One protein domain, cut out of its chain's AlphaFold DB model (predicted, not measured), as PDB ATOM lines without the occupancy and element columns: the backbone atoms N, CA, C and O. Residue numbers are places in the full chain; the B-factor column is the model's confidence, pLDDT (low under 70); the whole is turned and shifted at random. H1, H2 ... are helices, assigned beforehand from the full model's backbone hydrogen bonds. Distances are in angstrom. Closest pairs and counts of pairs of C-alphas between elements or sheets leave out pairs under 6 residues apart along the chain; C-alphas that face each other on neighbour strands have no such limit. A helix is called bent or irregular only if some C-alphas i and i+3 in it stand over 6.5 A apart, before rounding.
ATOM      1  N   ASP A  58     277.041 227.767  89.678       66.94
ATOM      2  CA  ASP A  58     275.866 227.421  90.482       66.94
ATOM      3  C   ASP A  58     276.198 227.680  91.961       66.94
ATOM      4  O   ASP A  58     276.790 226.851  92.650       66.94
ATOM      5  N   ASP A  59     275.852 228.867  92.443       72.12
ATOM      6  CA  ASP A  59     276.191 229.386  93.768       72.12
ATOM      7  C   ASP A  59     275.066 229.216  94.795       72.12
ATOM      8  O   ASP A  59     275.164 229.714  95.914       72.12
ATOM      9  N   LYS A  60     273.996 228.507  94.415       70.31
ATOM     10  CA  LYS A  60     272.783 228.321  95.225       70.31
ATOM     11  C   LYS A  60     272.852 227.135  96.184       70.31
ATOM     12  O   LYS A  60     272.030 227.053  97.095       70.31
ATOM     13  N   ASN A  61     273.800 226.223  95.980       77.81
ATOM     14  CA  ASN A  61     273.933 225.006  96.773       77.81
ATOM     15  C   ASN A  61     275.118 225.118  97.730       77.81
ATOM     16  O   ASN A  61     276.195 225.566  97.348       77.81
ATOM     17  N   ILE A  62     274.913 224.669  98.965       83.88
ATOM     18  CA  ILE A  62     275.929 224.647 100.012       83.88
ATOM     19  C   ILE A  62     276.017 223.236 100.600       83.88
ATOM     20  O   ILE A  62     275.001 222.563 100.775       83.88
ATOM     21  N   SER A  63     277.233 222.762 100.868       87.06
ATOM     22  CA  SER A  63     277.446 221.474 101.534       87.06
ATOM     23  C   SER A  63     277.185 221.616 103.032       87.06
ATOM     24  O   SER A  63     277.392 222.687 103.604       87.06
ATOM     25  N   LYS A  64     276.828 220.514 103.706       87.56
ATOM     26  CA  LYS A  64     276.716 220.469 105.178       87.56
ATOM     27  C   LYS A  64     277.982 221.001 105.858       87.56
ATOM     28  O   LYS A  64     277.902 221.684 106.877       87.56
ATOM     29  N   ASN A  65     279.139 220.696 105.272       86.56
ATOM     30  CA  ASN A  65     280.436 221.203 105.688       86.56
ATOM     31  C   ASN A  65     281.220 221.681 104.463       86.56
ATOM     32  O   ASN A  65     281.453 220.909 103.528       86.56
ATOM     33  N   ASN A  66     281.632 222.947 104.489       88.12
ATOM     34  CA  ASN A  66     282.291 223.612 103.366       88.12
ATOM     35  C   ASN A  66     283.808 223.756 103.561       88.12
ATOM     36  O   ASN A  66     284.478 224.300 102.690       88.12
ATOM     37  N   THR A  67     284.376 223.238 104.657       86.12
ATOM     38  CA  THR A  67     285.800 223.405 105.012       86.12
ATOM     39  C   THR A  67     286.729 222.959 103.878       86.12
ATOM     40  O   THR A  67     287.588 223.721 103.436       86.12
ATOM     41  N   LYS A  68     286.496 221.764 103.318       85.94
ATOM     42  CA  LYS A  68     287.308 221.220 102.216       85.94
ATOM     43  C   LYS A  68     287.245 222.079 100.954       85.94
ATOM     44  O   LYS A  68     288.275 222.326 100.331       85.94
ATOM     45  N   GLN A  69     286.054 222.567 100.598       86.44
ATOM     46  CA  GLN A  69     285.861 223.456  99.447       86.44
ATOM     47  C   GLN A  69     286.586 224.789  99.659       86.44
ATOM     48  O   GLN A  69     287.276 225.273  98.761       86.44
ATOM     49  N   VAL A  70     286.453 225.359 100.856       87.75
ATOM     50  CA  VAL A  70     287.031 226.651 101.219       87.75
ATOM     51  C   VAL A  70     288.556 226.597 101.197       87.75
ATOM     52  O   VAL A  70     289.175 227.476 100.600       87.75
ATOM     53  N   PHE A  71     289.172 225.570 101.789       87.75
ATOM     54  CA  PHE A  71     290.630 225.481 101.925       87.75
ATOM     55  C   PHE A  71     291.333 224.661 100.844       87.75
ATOM     56  O   PHE A  71     292.559 224.678 100.799       87.75
ATOM     57  N   LYS A  72     290.607 223.964  99.961       85.06
ATOM     58  CA  LYS A  72     291.187 223.113  98.901       85.06
ATOM     59  C   LYS A  72     292.277 222.165  99.438       85.06
ATOM     60  O   LYS A  72     293.341 222.042  98.841       85.06
ATOM     61  N   ASN A  73     292.017 221.539 100.589       76.19
ATOM     62  CA  ASN A  73     292.927 220.634 101.311       76.19
ATOM     63  C   ASN A  73     294.249 221.256 101.813       76.19
ATOM     64  O   ASN A  73     295.169 220.525 102.163       76.19
ATOM     65  N   GLN A  74     294.365 222.586 101.876       79.06
ATOM     66  CA  GLN A  74     295.564 223.266 102.397       79.06
ATOM     67  C   GLN A  74     295.569 223.415 103.925       79.06
ATOM     68  O   GLN A  74     296.576 223.817 104.498       79.06
ATOM     69  N   TYR A  75     294.439 223.143 104.579       79.19
ATOM     70  CA  TYR A  75     294.244 223.351 106.010       79.19
ATOM     71  C   TYR A  75     293.660 222.091 106.647       79.19
ATOM     72  O   TYR A  75     292.918 221.359 105.986       79.19
ATOM     73  N   SER A  76     293.999 221.833 107.911       77.56
ATOM     74  CA  SER A  76     293.468 220.684 108.643       77.56
ATOM     75  C   SER A  76     292.005 220.908 109.031       77.56
ATOM     76  O   SER A  76     291.602 221.999 109.439       77.56
ATOM     77  N   ASP A  77     291.198 219.852 108.914       83.94
ATOM     78  CA  ASP A  77     289.811 219.860 109.373       83.94
ATOM     79  C   ASP A  77     289.801 219.837 110.914       83.94
ATOM     80  O   ASP A  77     289.951 218.788 111.536       83.94
ATOM     81  N   THR A  78     289.636 221.004 111.541       90.00
ATOM     82  CA  THR A  78     289.493 221.153 113.001       90.00
ATOM     83  C   THR A  78     288.027 221.334 113.389       90.00
ATOM     84  O   THR A  78     287.201 221.737 112.570       90.00
ATOM     85  N   LEU A  79     287.674 221.108 114.658       91.56
ATOM     86  CA  LEU A  79     286.305 221.358 115.123       91.56
ATOM     87  C   LEU A  79     285.866 222.810 114.858       91.56
ATOM     88  O   LEU A  79     284.748 223.040 114.403       91.56
ATOM     89  N   LEU A  80     286.762 223.781 115.069       92.88
ATOM     90  CA  LEU A  80     286.471 225.194 114.826       92.88
ATOM     91  C   LEU A  80     286.128 225.457 113.358       92.88
ATOM     92  O   LEU A  80     285.115 226.095 113.076       92.88
ATOM     93  N   THR A  81     286.934 224.943 112.422       93.56
ATOM     94  CA  THR A  81     286.675 225.126 110.987       93.56
ATOM     95  C   THR A  81     285.365 224.459 110.582       93.56
ATOM     96  O   THR A  81     284.559 225.066 109.882       93.56
ATOM     97  N   GLN A  82     285.096 223.249 111.083       92.69
ATOM     98  CA  GLN A  82     283.849 222.546 110.791       92.69
ATOM     99  C   GLN A  82     282.620 223.301 111.311       92.69
ATOM    100  O   GLN A  82     281.624 223.390 110.596       92.69
ATOM    101  N   MET A  83     282.684 223.866 112.521       94.50
ATOM    102  CA  MET A  83     281.584 224.653 113.088       94.50
ATOM    103  C   MET A  83     281.391 225.972 112.338       94.50
ATOM    104  O   MET A  83     280.264 226.309 111.973       94.50
ATOM    105  N   PHE A  84     282.475 226.697 112.061       96.19
ATOM    106  CA  PHE A  84     282.409 228.009 111.423       96.19
ATOM    107  C   PHE A  84     281.954 227.932 109.956       96.19
ATOM    108  O   PHE A  84     281.101 228.714 109.542       96.19
ATOM    109  N   PHE A  85     282.440 226.952 109.187       95.94
ATOM    110  CA  PHE A  85     282.056 226.731 107.783       95.94
ATOM    111  C   PHE A  85     280.902 225.725 107.610       95.94
ATOM    112  O   PHE A  85     280.661 225.228 106.500       95.94
ATOM    113  N   SER A  86     280.189 225.401 108.692       95.69
ATOM    114  CA  SER A  86     278.976 224.585 108.625       95.69
ATOM    115  C   SER A  86     277.870 225.314 107.865       95.69
ATOM    116  O   SER A  86     277.747 226.538 107.935       95.69
ATOM    117  N   GLN A  87     277.025 224.557 107.165       95.12
ATOM    118  CA  GLN A  87     275.858 225.114 106.476       95.12
ATOM    119  C   GLN A  87     274.978 225.947 107.416       95.12
ATOM    120  O   GLN A  87     274.560 227.048 107.066       95.12
ATOM    121  N   THR A  88     274.728 225.438 108.622       96.00
ATOM    122  CA  THR A  88     273.877 226.097 109.617       96.00
ATOM    123  C   THR A  88     274.449 227.445 110.039       96.00
ATOM    124  O   THR A  88     273.708 228.423 110.123       96.00
ATOM    125  N   ASN A  89     275.766 227.540 110.247       97.25
ATOM    126  CA  ASN A  89     276.396 228.809 110.595       97.25
ATOM    127  C   ASN A  89     276.340 229.819 109.442       97.25
ATOM    128  O   ASN A  89     276.022 230.988 109.655       97.25
ATOM    129  N   VAL A  90     276.581 229.367 108.210       96.69
ATOM    130  CA  VAL A  90     276.484 230.222 107.018       96.69
ATOM    131  C   VAL A  90     275.059 230.757 106.847       96.69
ATOM    132  O   VAL A  90     274.864 231.945 106.586       96.69
ATOM    133  N   GLU A  91     274.046 229.915 107.050       96.38
ATOM    134  CA  GLU A  91     272.641 230.329 107.021       96.38
ATOM    135  C   GLU A  91     272.295 231.317 108.143       96.38
ATOM    136  O   GLU A  91     271.546 232.268 107.902       96.38
ATOM    137  N   ASN A  92     272.863 231.149 109.340       97.44
ATOM    138  CA  ASN A  92     272.698 232.104 110.438       97.44
ATOM    139  C   ASN A  92     273.295 233.471 110.086       97.44
ATOM    140  O   ASN A  92     272.634 234.492 110.276       97.44
ATOM    141  N   ILE A  93     274.503 233.511 109.514       97.75
ATOM    142  CA  ILE A  93     275.126 234.764 109.062       97.75
ATOM    143  C   ILE A  93     274.258 235.436 107.993       97.75
ATOM    144  O   ILE A  93     273.983 236.628 108.094       97.75
ATOM    145  N   GLN A  94     273.744 234.681 107.016       96.44
ATOM    146  CA  GLN A  94     272.826 235.207 105.997       96.44
ATOM    147  C   GLN A  94     271.578 235.852 106.620       96.44
ATOM    148  O   GLN A  94     271.161 236.935 106.210       96.44
ATOM    149  N   GLN A  95     270.979 235.216 107.628       97.12
ATOM    150  CA  GLN A  95     269.825 235.775 108.339       97.12
ATOM    151  C   GLN A  95     270.187 237.053 109.101       97.12
ATOM    152  O   GLN A  95     269.442 238.032 109.029       97.12
ATOM    153  N   LEU A  96     271.340 237.075 109.776       97.31
ATOM    154  CA  LEU A  96     271.840 238.262 110.468       97.31
ATOM    155  C   LEU A  96     272.064 239.420 109.492       97.31
ATOM    156  O   LEU A  96     271.594 240.524 109.756       97.31
ATOM    157  N   LEU A  97     272.701 239.174 108.344       97.00
ATOM    158  CA  LEU A  97     272.906 240.189 107.308       97.00
ATOM    159  C   LEU A  97     271.578 240.805 106.863       97.00
ATOM    160  O   LEU A  97     271.424 242.027 106.892       97.00
ATOM    161  N   ARG A  98     270.592 239.966 106.527       96.69
ATOM    162  CA  ARG A  98     269.251 240.420 106.125       96.69
ATOM    163  C   ARG A  98     268.585 241.251 107.221       96.69
ATOM    164  O   ARG A  98     268.032 242.306 106.927       96.69
ATOM    165  N   LEU A  99     268.681 240.815 108.479       97.19
ATOM    166  CA  LEU A  99     268.130 241.532 109.629       97.19
ATOM    167  C   LEU A  99     268.790 242.903 109.823       97.19
ATOM    168  O   LEU A  99     268.090 243.897 110.007       97.19
ATOM    169  N   PHE A 100     270.122 242.977 109.803       97.12
ATOM    170  CA  PHE A 100     270.848 244.231 110.012       97.12
ATOM    171  C   PHE A 100     270.635 245.223 108.872       97.12
ATOM    172  O   PHE A 100     270.486 246.418 109.128       97.12
ATOM    173  N   ILE A 101     270.577 244.742 107.632       96.62
ATOM    174  CA  ILE A 101     270.297 245.587 106.471       96.62
ATOM    175  C   ILE A 101     268.871 246.113 106.549       96.62
ATOM    176  O   ILE A 101     268.685 247.324 106.485       96.62
ATOM    177  N   TYR A 102     267.894 245.245 106.821       96.75
ATOM    178  CA  TYR A 102     266.511 245.664 107.027       96.75
ATOM    179  C   TYR A 102     266.388 246.715 108.137       96.75
ATOM    180  O   TYR A 102     265.754 247.744 107.934       96.75
ATOM    181  N   LYS A 103     267.067 246.533 109.277       96.31
ATOM    182  CA  LYS A 103     267.081 247.528 110.363       96.31
ATOM    183  C   LYS A 103     267.650 248.890 109.947       96.31
ATOM    184  O   LYS A 103     267.252 249.898 110.519       96.31
ATOM    185  N   LYS A 104     268.597 248.932 109.004       94.06
ATOM    186  CA  LYS A 104     269.240 250.177 108.551       94.06
ATOM    187  C   LYS A 104     268.508 250.855 107.394       94.06
ATOM    188  O   LYS A 104     268.500 252.079 107.333       94.06
ATOM    189  N   THR A 105     267.956 250.087 106.458       94.06
ATOM    190  CA  THR A 105     267.401 250.609 105.197       94.06
ATOM    191  C   THR A 105     265.888 250.455 105.087       94.06
ATOM    192  O   THR A 105     265.289 251.078 104.217       94.06
ATOM    193  N   ASN A 106     265.262 249.652 105.953       95.00
ATOM    194  CA  ASN A 106     263.870 249.199 105.856       95.00
ATOM    195  C   ASN A 106     263.553 248.418 104.567       95.00
ATOM    196  O   ASN A 106     262.390 248.283 104.193       95.00
ATOM    197  N   ILE A 107     264.574 247.876 103.894       93.56
ATOM    198  CA  ILE A 107     264.431 247.093 102.662       93.56
ATOM    199  C   ILE A 107     264.770 245.635 102.956       93.56
ATOM    200  O   ILE A 107     265.802 245.327 103.554       93.56
ATOM    201  N   ILE A 108     263.888 244.729 102.534       94.44
ATOM    202  CA  ILE A 108     264.113 243.287 102.635       94.44
ATOM    203  C   ILE A 108     264.930 242.860 101.421       94.44
ATOM    204  O   ILE A 108     264.484 243.011 100.287       94.44
ATOM    205  N   ILE A 109     266.118 242.322 101.675       94.44
ATOM    206  CA  ILE A 109     266.994 241.778 100.637       94.44
ATOM    207  C   ILE A 109     266.961 240.247 100.622       94.44
ATOM    208  O   ILE A 109     266.643 239.588 101.627       94.44
ATOM    209  N   ASP A 110     267.343 239.691  99.478       93.94
ATOM    210  CA  ASP A 110     267.554 238.260  99.299       93.94
ATOM    211  C   ASP A 110     268.879 237.785  99.913       93.94
ATOM    212  O   ASP A 110     269.707 238.564 100.404       93.94
ATOM    213  N   LYS A 111     269.063 236.460  99.929       93.38
ATOM    214  CA  LYS A 111     270.322 235.839 100.348       93.38
ATOM    215  C   LYS A 111     271.445 236.241  99.392       93.38
ATOM    216  O   LYS A 111     271.239 236.315  98.186       93.38
ATOM    217  N   GLN A 112     272.629 236.463  99.950       91.44
ATOM    218  CA  GLN A 112     273.835 236.746  99.175       91.44
ATOM    219  C   GLN A 112     274.430 235.448  98.616       91.44
ATOM    220  O   GLN A 112     274.113 234.365  99.118       91.44
ATOM    221  N   SER A 113     275.309 235.546  97.617       92.50
ATOM    222  CA  SER A 113     275.983 234.375  97.041       92.50
ATOM    223  C   SER A 113     276.739 233.588  98.117       92.50
ATOM    224  O   SER A 113     277.531 234.155  98.877       92.50
ATOM    225  N   TYR A 114     276.522 232.267  98.194       92.75
ATOM    226  CA  TYR A 114     277.216 231.436  99.184       92.75
ATOM    227  C   TYR A 114     278.724 231.398  98.927       92.75
ATOM    228  O   TYR A 114     279.499 231.411  99.877       92.75
ATOM    229  N   ASN A 115     279.154 231.400  97.663       91.44
ATOM    230  CA  ASN A 115     280.576 231.355  97.313       91.44
ATOM    231  C   ASN A 115     281.315 232.632  97.737       91.44
ATOM    232  O   ASN A 115     282.413 232.555  98.293       91.44
ATOM    233  N   GLU A 116     280.713 233.802  97.515       92.50
ATOM    234  CA  GLU A 116     281.293 235.080  97.945       92.50
ATOM    235  C   GLU A 116     281.340 235.177  99.468       92.50
ATOM    236  O   GLU A 116     282.387 235.492 100.036       92.50
ATOM    237  N   LEU A 117     280.241 234.814 100.141       95.19
ATOM    238  CA  LEU A 117     280.192 234.812 101.599       95.19
ATOM    239  C   LEU A 117     281.239 233.861 102.191       95.19
ATOM    240  O   LEU A 117     281.971 234.254 103.094       95.19
ATOM    241  N   LEU A 118     281.377 232.646 101.653       95.06
ATOM    242  CA  LEU A 118     282.407 231.691 102.074       95.06
ATOM    243  C   LEU A 118     283.826 232.219 101.831       95.06
ATOM    244  O   LEU A 118     284.721 231.945 102.629       95.06
ATOM    245  N   THR A 119     284.039 232.997 100.767       94.38
ATOM    246  CA  THR A 119     285.333 233.633 100.484       94.38
ATOM    247  C   THR A 119     285.679 234.680 101.544       94.38
ATOM    248  O   THR A 119     286.799 234.682 102.054       94.38
ATOM    249  N   ILE A 120     284.712 235.511 101.939       96.19
ATOM    250  CA  ILE A 120     284.885 236.515 103.001       96.19
ATOM    251  C   ILE A 120     285.055 235.842 104.369       96.19
ATOM    252  O   ILE A 120     285.933 236.199 105.153       96.19
ATOM    253  N   MET A 121     284.259 234.812 104.654       96.62
ATOM    254  CA  MET A 121     284.422 234.014 105.867       96.62
ATOM    255  C   MET A 121     285.818 233.384 105.927       96.62
ATOM    256  O   MET A 121     286.436 233.387 106.987       96.62
ATOM    257  N   ARG A 122     286.353 232.892 104.799       95.88
ATOM    258  CA  ARG A 122     287.718 232.352 104.722       95.88
ATOM    259  C   ARG A 122     288.764 233.401 105.073       95.88
ATOM    260  O   ARG A 122     289.661 233.091 105.854       95.88
ATOM    261  N   SER A 123     288.681 234.600 104.496       96.38
ATOM    262  CA  SER A 123     289.660 235.654 104.779       96.38
ATOM    263  C   SER A 123     289.631 236.050 106.252       96.38
ATOM    264  O   SER A 123     290.677 236.064 106.891       96.38
ATOM    265  N   ILE A 124     288.436 236.252 106.815       97.25
ATOM    266  CA  ILE A 124     288.268 236.620 108.227       97.25
ATOM    267  C   ILE A 124     288.749 235.506 109.154       97.25
ATOM    268  O   ILE A 124     289.401 235.776 110.158       97.25
ATOM    269  N   PHE A 125     288.477 234.247 108.813       96.12
ATOM    270  CA  PHE A 125     288.998 233.118 109.572       96.12
ATOM    271  C   PHE A 125     290.531 233.112 109.583       96.12
ATOM    272  O   PHE A 125     291.133 232.985 110.643       96.12
ATOM    273  N   LEU A 126     291.177 233.282 108.429       94.31
ATOM    274  CA  LEU A 126     292.642 233.271 108.341       94.31
ATOM    275  C   LEU A 126     293.290 234.445 109.083       94.31
ATOM    276  O   LEU A 126     294.380 234.288 109.622       94.31
ATOM    277  N   GLU A 127     292.629 235.598 109.109       95.62
ATOM    278  CA  GLU A 127     293.150 236.811 109.738       95.62
ATOM    279  C   GLU A 127     292.927 236.835 111.256       95.62
ATOM    280  O   GLU A 127     293.827 237.206 112.007       95.62
ATOM    281  N   TYR A 128     291.740 236.429 111.718       96.38
ATOM    282  CA  TYR A 128     291.307 236.665 113.096       96.38
ATOM    283  C   TYR A 128     291.141 235.405 113.942       96.38
ATOM    284  O   TYR A 128     290.899 235.558 115.140       96.38
ATOM    285  N   SER A 129     291.203 234.188 113.387       93.56
ATOM    286  CA  SER A 129     290.898 232.972 114.161       93.56
ATOM    287  C   SER A 129     291.853 232.760 115.336       93.56
ATOM    288  O   SER A 129     293.074 232.699 115.192       93.56
ATOM    289  N   SER A 130     291.271 232.592 116.522       92.50
ATOM    290  CA  SER A 130     291.974 232.166 117.725       92.50
ATOM    291  C   SER A 130     291.597 230.723 118.012       92.50
ATOM    292  O   SER A 130     290.443 230.427 118.306       92.50
ATOM    293  N   HIS A 131     292.564 229.813 117.938       88.38
ATOM    294  CA  HIS A 131     292.315 228.382 118.078       88.38
ATOM    295  C   HIS A 131     292.239 227.984 119.562       88.38
ATOM    296  O   HIS A 131     293.248 228.100 120.263       88.38
ATOM    297  N   PRO A 132     291.081 227.508 120.067       89.19
ATOM    298  CA  PRO A 132     290.999 226.926 121.402       89.19
ATOM    299  C   PRO A 132     291.795 225.609 121.483       89.19
ATOM    300  O   PRO A 132     292.128 225.034 120.440       89.19
ATOM    301  N   PRO A 133     292.065 225.099 122.701       88.62
ATOM    302  CA  PRO A 133     292.740 223.818 122.893       88.62
ATOM    303  C   PRO A 133     292.053 222.690 122.120       88.62
ATOM    304  O   PRO A 133     290.832 222.546 122.185       88.62
ATOM    305  N   ILE A 134     292.846 221.901 121.393       87.38
ATOM    306  CA  ILE A 134     292.355 220.798 120.561       87.38
ATOM    307  C   ILE A 134     291.715 219.733 121.456       87.38
ATOM    308  O   ILE A 134     292.283 219.330 122.468       87.38
ATOM    309  N   ILE A 135     290.529 219.268 121.062       85.06
ATOM    310  CA  ILE A 135     289.853 218.160 121.734       85.06
ATOM    311  C   ILE A 135     290.470 216.848 121.252       85.06
ATOM    312  O   ILE A 135     290.337 216.485 120.082       85.06
ATOM    313  N   GLU A 136     291.112 216.128 122.165       85.75
ATOM    314  CA  GLU A 136     291.656 214.795 121.913       85.75
ATOM    315  C   GLU A 136     290.645 213.695 122.288       85.75
ATOM    316  O   GLU A 136     289.738 213.885 123.106       85.75
ATOM    317  N   SER A 137     290.772 212.516 121.674       82.94
ATOM    318  CA  SER A 137     289.843 211.392 121.878       82.94
ATOM    319  C   SER A 137     289.940 210.761 123.273       82.94
ATOM    320  O   SER A 137     288.945 210.246 123.779       82.94
ATOM    321  N   ASN A 138     291.112 210.842 123.901       86.06
ATOM    322  CA  ASN A 138     291.441 210.356 125.247       86.06
ATOM    323  C   ASN A 138     291.004 211.305 126.384       86.06
ATOM    324  O   ASN A 138     291.148 210.949 127.551       86.06
ATOM    325  N   MET A 139     290.491 212.496 126.063       87.88
ATOM    326  CA  MET A 139     290.128 213.525 127.039       87.88
ATOM    327  C   MET A 139     288.843 213.170 127.810       87.88
ATOM    328  O   MET A 139     287.890 212.640 127.225       87.88
ATOM    329  N   SER A 140     288.798 213.502 129.105       90.94
ATOM    330  CA  SER A 140     287.636 213.255 129.970       90.94
ATOM    331  C   SER A 140     286.432 214.115 129.564       90.94
ATOM    332  O   SER A 140     286.579 215.245 129.088       90.94
ATOM    333  N   ASP A 141     285.214 213.616 129.786       89.62
ATOM    334  CA  ASP A 141     283.980 214.339 129.448       89.62
ATOM    335  C   ASP A 141     283.863 215.679 130.195       89.62
ATOM    336  O   ASP A 141     283.361 216.663 129.644       89.62
ATOM    337  N   SER A 142     284.399 215.761 131.417       89.50
ATOM    338  CA  SER A 142     284.447 217.006 132.195       89.50
ATOM    339  C   SER A 142     285.302 218.081 131.512       89.50
ATOM    340  O   SER A 142     284.901 219.245 131.440       89.50
ATOM    341  N   GLU A 143     286.445 217.695 130.950       88.94
ATOM    342  CA  GLU A 143     287.353 218.604 130.243       88.94
ATOM    343  C   GLU A 143     286.726 219.068 128.923       88.94
ATOM    344  O   GLU A 143     286.675 220.270 128.647       88.94
ATOM    345  N   LYS A 144     286.117 218.143 128.166       88.25
ATOM    346  CA  LYS A 144     285.369 218.465 126.937       88.25
ATOM    347  C   LYS A 144     284.258 219.478 127.201       88.25
ATOM    348  O   LYS A 144     284.118 220.440 126.445       88.25
ATOM    349  N   SER A 145     283.505 219.308 128.291       88.25
ATOM    350  CA  SER A 145     282.415 220.225 128.655       88.25
ATOM    351  C   SER A 145     282.893 221.659 128.915       88.25
ATOM    352  O   SER A 145     282.173 222.610 128.621       88.25
ATOM    353  N   THR A 146     284.131 221.821 129.391       90.50
ATOM    354  CA  THR A 146     284.744 223.130 129.662       90.50
ATOM    355  C   THR A 146     285.244 223.795 128.376       90.50
ATOM    356  O   THR A 146     285.187 225.015 128.236       90.50
ATOM    357  N   ILE A 147     285.705 222.998 127.409       91.25
ATOM    358  CA  ILE A 147     286.316 223.483 126.167       91.25
ATOM    359  C   ILE A 147     285.267 223.814 125.092       91.25
ATOM    360  O   ILE A 147     285.397 224.820 124.398       91.25
ATOM    361  N   LEU A 148     284.205 223.016 124.957       90.88
ATOM    362  CA  LEU A 148     283.127 223.247 123.982       90.88
ATOM    363  C   LEU A 148     282.565 224.689 123.956       90.88
ATOM    364  O   LEU A 148     282.457 225.247 122.859       90.88
ATOM    365  N   PRO A 149     282.255 225.348 125.093       93.38
ATOM    366  CA  PRO A 149     281.756 226.724 125.067       93.38
ATOM    367  C   PRO A 149     282.783 227.729 124.530       93.38
ATOM    368  O   PRO A 149     282.388 228.760 123.983       93.38
ATOM    369  N   LEU A 150     284.089 227.443 124.629       94.00
ATOM    370  CA  LEU A 150     285.136 228.294 124.051       94.00
ATOM    371  C   LEU A 150     285.051 228.307 122.522       94.00
ATOM    372  O   LEU A 150     285.134 229.376 121.920       94.00
ATOM    373  N   TYR A 151     284.806 227.149 121.901       94.75
ATOM    374  CA  TYR A 151     284.579 227.058 120.458       94.75
ATOM    375  C   TYR A 151     283.324 227.824 120.035       94.75
ATOM    376  O   TYR A 151     283.374 228.601 119.084       94.75
ATOM    377  N   THR A 152     282.207 227.668 120.752       94.75
ATOM    378  CA  THR A 152     280.968 228.402 120.440       94.75
ATOM    379  C   THR A 152     281.156 229.914 120.558       94.75
ATOM    380  O   THR A 152     280.704 230.662 119.690       94.75
ATOM    381  N   LYS A 153     281.860 230.372 121.601       96.50
ATOM    382  CA  LYS A 153     282.186 231.788 121.792       96.50
ATOM    383  C   LYS A 153     283.056 232.320 120.657       96.50
ATOM    384  O   LYS A 153     282.795 233.411 120.156       96.50
ATOM    385  N   GLU A 154     284.050 231.548 120.233       96.50
ATOM    386  CA  GLU A 154     284.931 231.935 119.135       96.50
ATOM    387  C   GLU A 154     284.184 232.021 117.800       96.50
ATOM    388  O   GLU A 154     284.313 233.014 117.088       96.50
ATOM    389  N   VAL A 155     283.321 231.048 117.490       97.31
ATOM    390  CA  VAL A 155     282.457 231.097 116.295       97.31
ATOM    391  C   VAL A 155     281.550 232.327 116.332       97.31
ATOM    392  O   VAL A 155     281.441 233.038 115.334       97.31
ATOM    393  N   SER A 156     280.944 232.630 117.486       97.38
ATOM    394  CA  SER A 156     280.110 233.826 117.651       97.38
ATOM    395  C   SER A 156     280.899 235.112 117.398       97.38
ATOM    396  O   SER A 156     280.397 236.007 116.720       97.38
ATOM    397  N   ARG A 157     282.134 235.199 117.905       97.94
ATOM    398  CA  ARG A 157     283.021 236.350 117.696       97.94
ATOM    399  C   ARG A 157     283.380 236.519 116.220       97.94
ATOM    400  O   ARG A 157     283.291 237.623 115.692       97.94
ATOM    401  N   LEU A 158     283.749 235.434 115.536       98.00
ATOM    402  CA  LEU A 158     284.063 235.477 114.106       98.00
ATOM    403  C   LEU A 158     282.841 235.880 113.273       98.00
ATOM    404  O   LEU A 158     282.966 236.709 112.375       98.00
ATOM    405  N   ASN A 159     281.653 235.360 113.593       98.19
ATOM    406  CA  ASN A 159     280.412 235.742 112.918       98.19
ATOM    407  C   ASN A 159     280.116 237.239 113.053       98.19
ATOM    408  O   ASN A 159     279.685 237.866 112.087       98.19
ATOM    409  N   GLU A 160     280.352 237.819 114.230       98.00
ATOM    410  CA  GLU A 160     280.184 239.254 114.451       98.00
ATOM    411  C   GLU A 160     281.120 240.071 113.552       98.00
ATOM    412  O   GLU A 160     280.679 241.023 112.909       98.00
ATOM    413  N   ILE A 161     282.385 239.658 113.430       98.12
ATOM    414  CA  ILE A 161     283.361 240.309 112.546       98.12
ATOM    415  C   ILE A 161     282.914 240.211 111.079       98.12
ATOM    416  O   ILE A 161     282.919 241.220 110.376       98.12
ATOM    417  N   VAL A 162     282.452 239.034 110.631       98.25
ATOM    418  CA  VAL A 162     281.909 238.838 109.272       98.25
ATOM    419  C   VAL A 162     280.744 239.783 109.004       98.25
ATOM    420  O   VAL A 162     280.719 240.472 107.987       98.25
ATOM    421  N   VAL A 163     279.774 239.843 109.914       97.88
ATOM    422  CA  VAL A 163     278.597 240.700 109.751       97.88
ATOM    423  C   VAL A 163     278.999 242.176 109.727       97.88
ATOM    424  O   VAL A 163     278.531 242.918 108.861       97.88
ATOM    425  N   ASN A 164     279.889 242.602 110.622       97.38
ATOM    426  CA  ASN A 164     280.337 243.990 110.698       97.38
ATOM    427  C   ASN A 164     281.094 244.440 109.441       97.38
ATOM    428  O   ASN A 164     280.926 245.586 109.024       97.38
ATOM    429  N   ASP A 165     281.867 243.552 108.809       96.56
ATOM    430  CA  ASP A 165     282.565 243.853 107.554       96.56
ATOM    431  C   ASP A 165     281.620 243.864 106.336       96.56
ATOM    432  O   ASP A 165     281.704 244.744 105.474       96.56
ATOM    433  N   VAL A 166     280.675 242.920 106.268       97.38
ATOM    434  CA  VAL A 166     279.816 242.725 105.085       97.38
ATOM    435  C   VAL A 166     278.643 243.708 105.033       97.38
ATOM    436  O   VAL A 166     278.339 244.240 103.963       97.38
ATOM    437  N   VAL A 167     277.984 243.999 106.162       97.00
ATOM    438  CA  VAL A 167     276.802 244.886 106.211       97.00
ATOM    439  C   VAL A 167     277.019 246.248 105.529       97.00
ATOM    440  O   VAL A 167     276.177 246.613 104.704       97.00
ATOM    441  N   PRO A 168     278.082 247.030 105.817       96.56
ATOM    442  CA  PRO A 168     278.269 248.335 105.176       96.56
ATOM    443  C   PRO A 168     278.499 248.223 103.662       96.56
ATOM    444  O   PRO A 168     278.028 249.079 102.909       96.56
ATOM    445  N   ARG A 169     279.166 247.157 103.199       95.81
ATOM    446  CA  ARG A 169     279.401 246.912 101.768       95.81
ATOM    447  C   ARG A 169     278.085 246.653 101.042       95.81
ATOM    448  O   ARG A 169     277.790 247.339 100.063       95.81
ATOM    449  N   VAL A 170     277.264 245.742 101.565       96.00
ATOM    450  CA  VAL A 170     275.953 245.420 100.976       96.00
ATOM    451  C   VAL A 170     275.014 246.624 101.041       96.00
ATOM    452  O   VAL A 170     274.302 246.896 100.083       96.00
ATOM    453  N   GLN A 171     275.045 247.404 102.126       95.75
ATOM    454  CA  GLN A 171     274.261 248.637 102.228       95.75
ATOM    455  C   GLN A 171     274.622 249.635 101.116       95.75
ATOM    456  O   GLN A 171     273.727 250.183 100.473       95.75
ATOM    457  N   SER A 172     275.916 249.863 100.873       96.06
ATOM    458  CA  SER A 172     276.380 250.753  99.804       96.06
ATOM    459  C   SER A 172     275.963 250.247  98.419       96.06
ATOM    460  O   SER A 172     275.436 251.014  97.613       96.06
ATOM    461  N   GLN A 173     276.128 248.947  98.161       95.25
ATOM    462  CA  GLN A 173     275.725 248.316  96.901       95.25
ATOM    463  C   GLN A 173     274.210 248.381  96.678       95.25
ATOM    464  O   GLN A 173     273.767 248.650  95.566       95.25
ATOM    465  N   LEU A 174     273.409 248.209  97.733       95.50
ATOM    466  CA  LEU A 174     271.955 248.318  97.661       95.50
ATOM    467  C   LEU A 174     271.518 249.732  97.255       95.50
ATOM    468  O   LEU A 174     270.657 249.881  96.392       95.50
ATOM    469  N   ILE A 175     272.124 250.770  97.839       95.12
ATOM    470  CA  ILE A 175     271.834 252.165  97.475       95.12
ATOM    471  C   ILE A 175     272.225 252.429  96.020       95.12
ATOM    472  O   ILE A 175     271.447 253.020  95.274       95.12
ATOM    473  N   GLN A 176     273.404 251.962  95.600       96.44
ATOM    474  CA  GLN A 176     273.852 252.079  94.210       96.44
ATOM    475  C   GLN A 176     272.883 251.390  93.248       96.44
ATOM    476  O   GLN A 176     272.528 251.969  92.228       96.44
ATOM    477  N   TYR A 177     272.410 250.194  93.597       96.06
ATOM    478  CA  TYR A 177     271.437 249.458  92.801       96.06
ATOM    479  C   TYR A 177     270.104 250.206  92.685       96.06
ATOM    480  O   TYR A 177     269.575 250.345  91.587       96.06
ATOM    481  N   ILE A 178     269.580 250.748  93.786       94.88
ATOM    482  CA  ILE A 178     268.332 251.528  93.769       94.88
ATOM    483  C   ILE A 178     268.484 252.782  92.905       94.88
ATOM    484  O   ILE A 178     267.604 253.074  92.097       94.88
ATOM    485  N   ASN A 179     269.601 253.498  93.042       95.06
ATOM    486  CA  ASN A 179     269.884 254.674  92.222       95.06
ATOM    487  C   ASN A 179     270.003 254.299  90.743       95.06
ATOM    488  O   ASN A 179     269.393 254.953  89.911       95.06
ATOM    489  N   TYR A 180     270.686 253.198  90.423       96.62
ATOM    490  CA  TYR A 180     270.755 252.685  89.059       96.62
ATOM    491  C   TYR A 180     269.361 252.391  88.488       96.62
ATOM    492  O   TYR A 180     269.040 252.856  87.400       96.62
ATOM    493  N   ILE A 181     268.505 251.675  89.230       95.56
ATOM    494  CA  ILE A 181     267.130 251.385  88.795       95.56
ATOM    495  C   ILE A 181     266.331 252.675  88.571       95.56
ATOM    496  O   ILE A 181     265.562 252.769  87.613       95.56
ATOM    497  N   LYS A 182     266.522 253.681  89.428       94.19
ATOM    498  CA  LYS A 182     265.901 254.996  89.265       94.19
ATOM    499  C   LYS A 182     266.388 255.698  87.995       94.19
ATOM    500  O   LYS A 182     265.564 256.133  87.198       94.19
ATOM    501  N   ASP A 183     267.698 255.742  87.782       94.19
ATOM    502  CA  ASP A 183     268.327 256.436  86.656       94.19
ATOM    503  C   ASP A 183     267.953 255.814  85.302       94.19
ATOM    504  O   ASP A 183     267.813 256.536  84.319       94.19
ATOM    505  N   ILE A 184     267.753 254.491  85.233       96.00
ATOM    506  CA  ILE A 184     267.290 253.835  83.995       96.00
ATOM    507  C   ILE A 184     265.783 253.988  83.754       96.00
ATOM    508  O   ILE A 184     265.332 253.826  82.621       96.00
ATOM    509  N   SER A 185     264.996 254.243  84.804       95.44
ATOM    510  CA  SER A 185     263.532 254.342  84.706       95.44
ATOM    511  C   SER A 185     263.060 255.771  84.447       95.44
ATOM    512  O   SER A 185     261.990 255.975  83.874       95.44
TER     513      SER A 185
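This is residues 58 to 185 of the 217 residues of an uncharacterized protein of viral metagenome (UniProt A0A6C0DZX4). One very long, bent helix, H5, makes the long axis, and H2, H3 and H4 pack on its middle stretch; little H1 packs on H4. The last turns of H5, residues 176 to 185, stick out at one end, and residues 137 to 142 at the other. The printed part has 128 residues with five named helices, H1 to H5 in order, and no named strand: all helix. It is loose, with a radius of gyration of the C-alphas of 17.4 A, a rod spanning 66 by 29 by 23 A.

H1, residues 67 to 71, touches residues 118 to 122 alone of H4, residues 114 to 128; the closest C-alphas, Val 70 and Arg 122, are 6.7 A apart. H5, residues 141 to 185, was assigned as one helix by its hydrogen bonds but is bent, C-alphas 165 and 168 being 6.6 A apart; its arms, H5a to 165 and H5b from 168, stand at 35.4 degrees, only just a steep tilt. H5a is irregular, with C-alphas 146 and 149 also 6.6 A apart. H2, residues 79 to 84, touches residues 151 to 155 alone of H5a at a shallow tilt of 31 degrees, the same way; the closest C-alphas, Phe 84 and Val 155, are 5.8 A apart. H3, residues 87 to 105, touches H5a with residues 93 to 97 alone, at a steep tilt of 39 degrees; the closest C-alphas, Leu 97 and Val 163, are 6.2 A apart. H4 touches residues 158 to 162 alone of H5a at a steep tilt of 67 degrees, opposite ways; the closest C-alphas, Met 121 and Val 162, are 6.4 A apart. Each O i to N i+4 pair is within hydrogen-bond range in H1, H2, H3, H4 and H5b, and 19 of 21 in H5a.

H1 begins at C-alpha 67, (285.800, 223.405, 105.012). H3 is 26.9 A long, H4 20.5 A, H5a 36.8 A and H5b 25.9 A; H5b ends at C-alpha 185, (263.532, 254.342, 84.706).

The C-alphas of Asn 138 and Ser 185, the two farthest apart, are 66.0 A apart. The printed part has no cut, and the link from H4 to H5, 12 residues, is long. Residue 58 alone is under pLDDT 70.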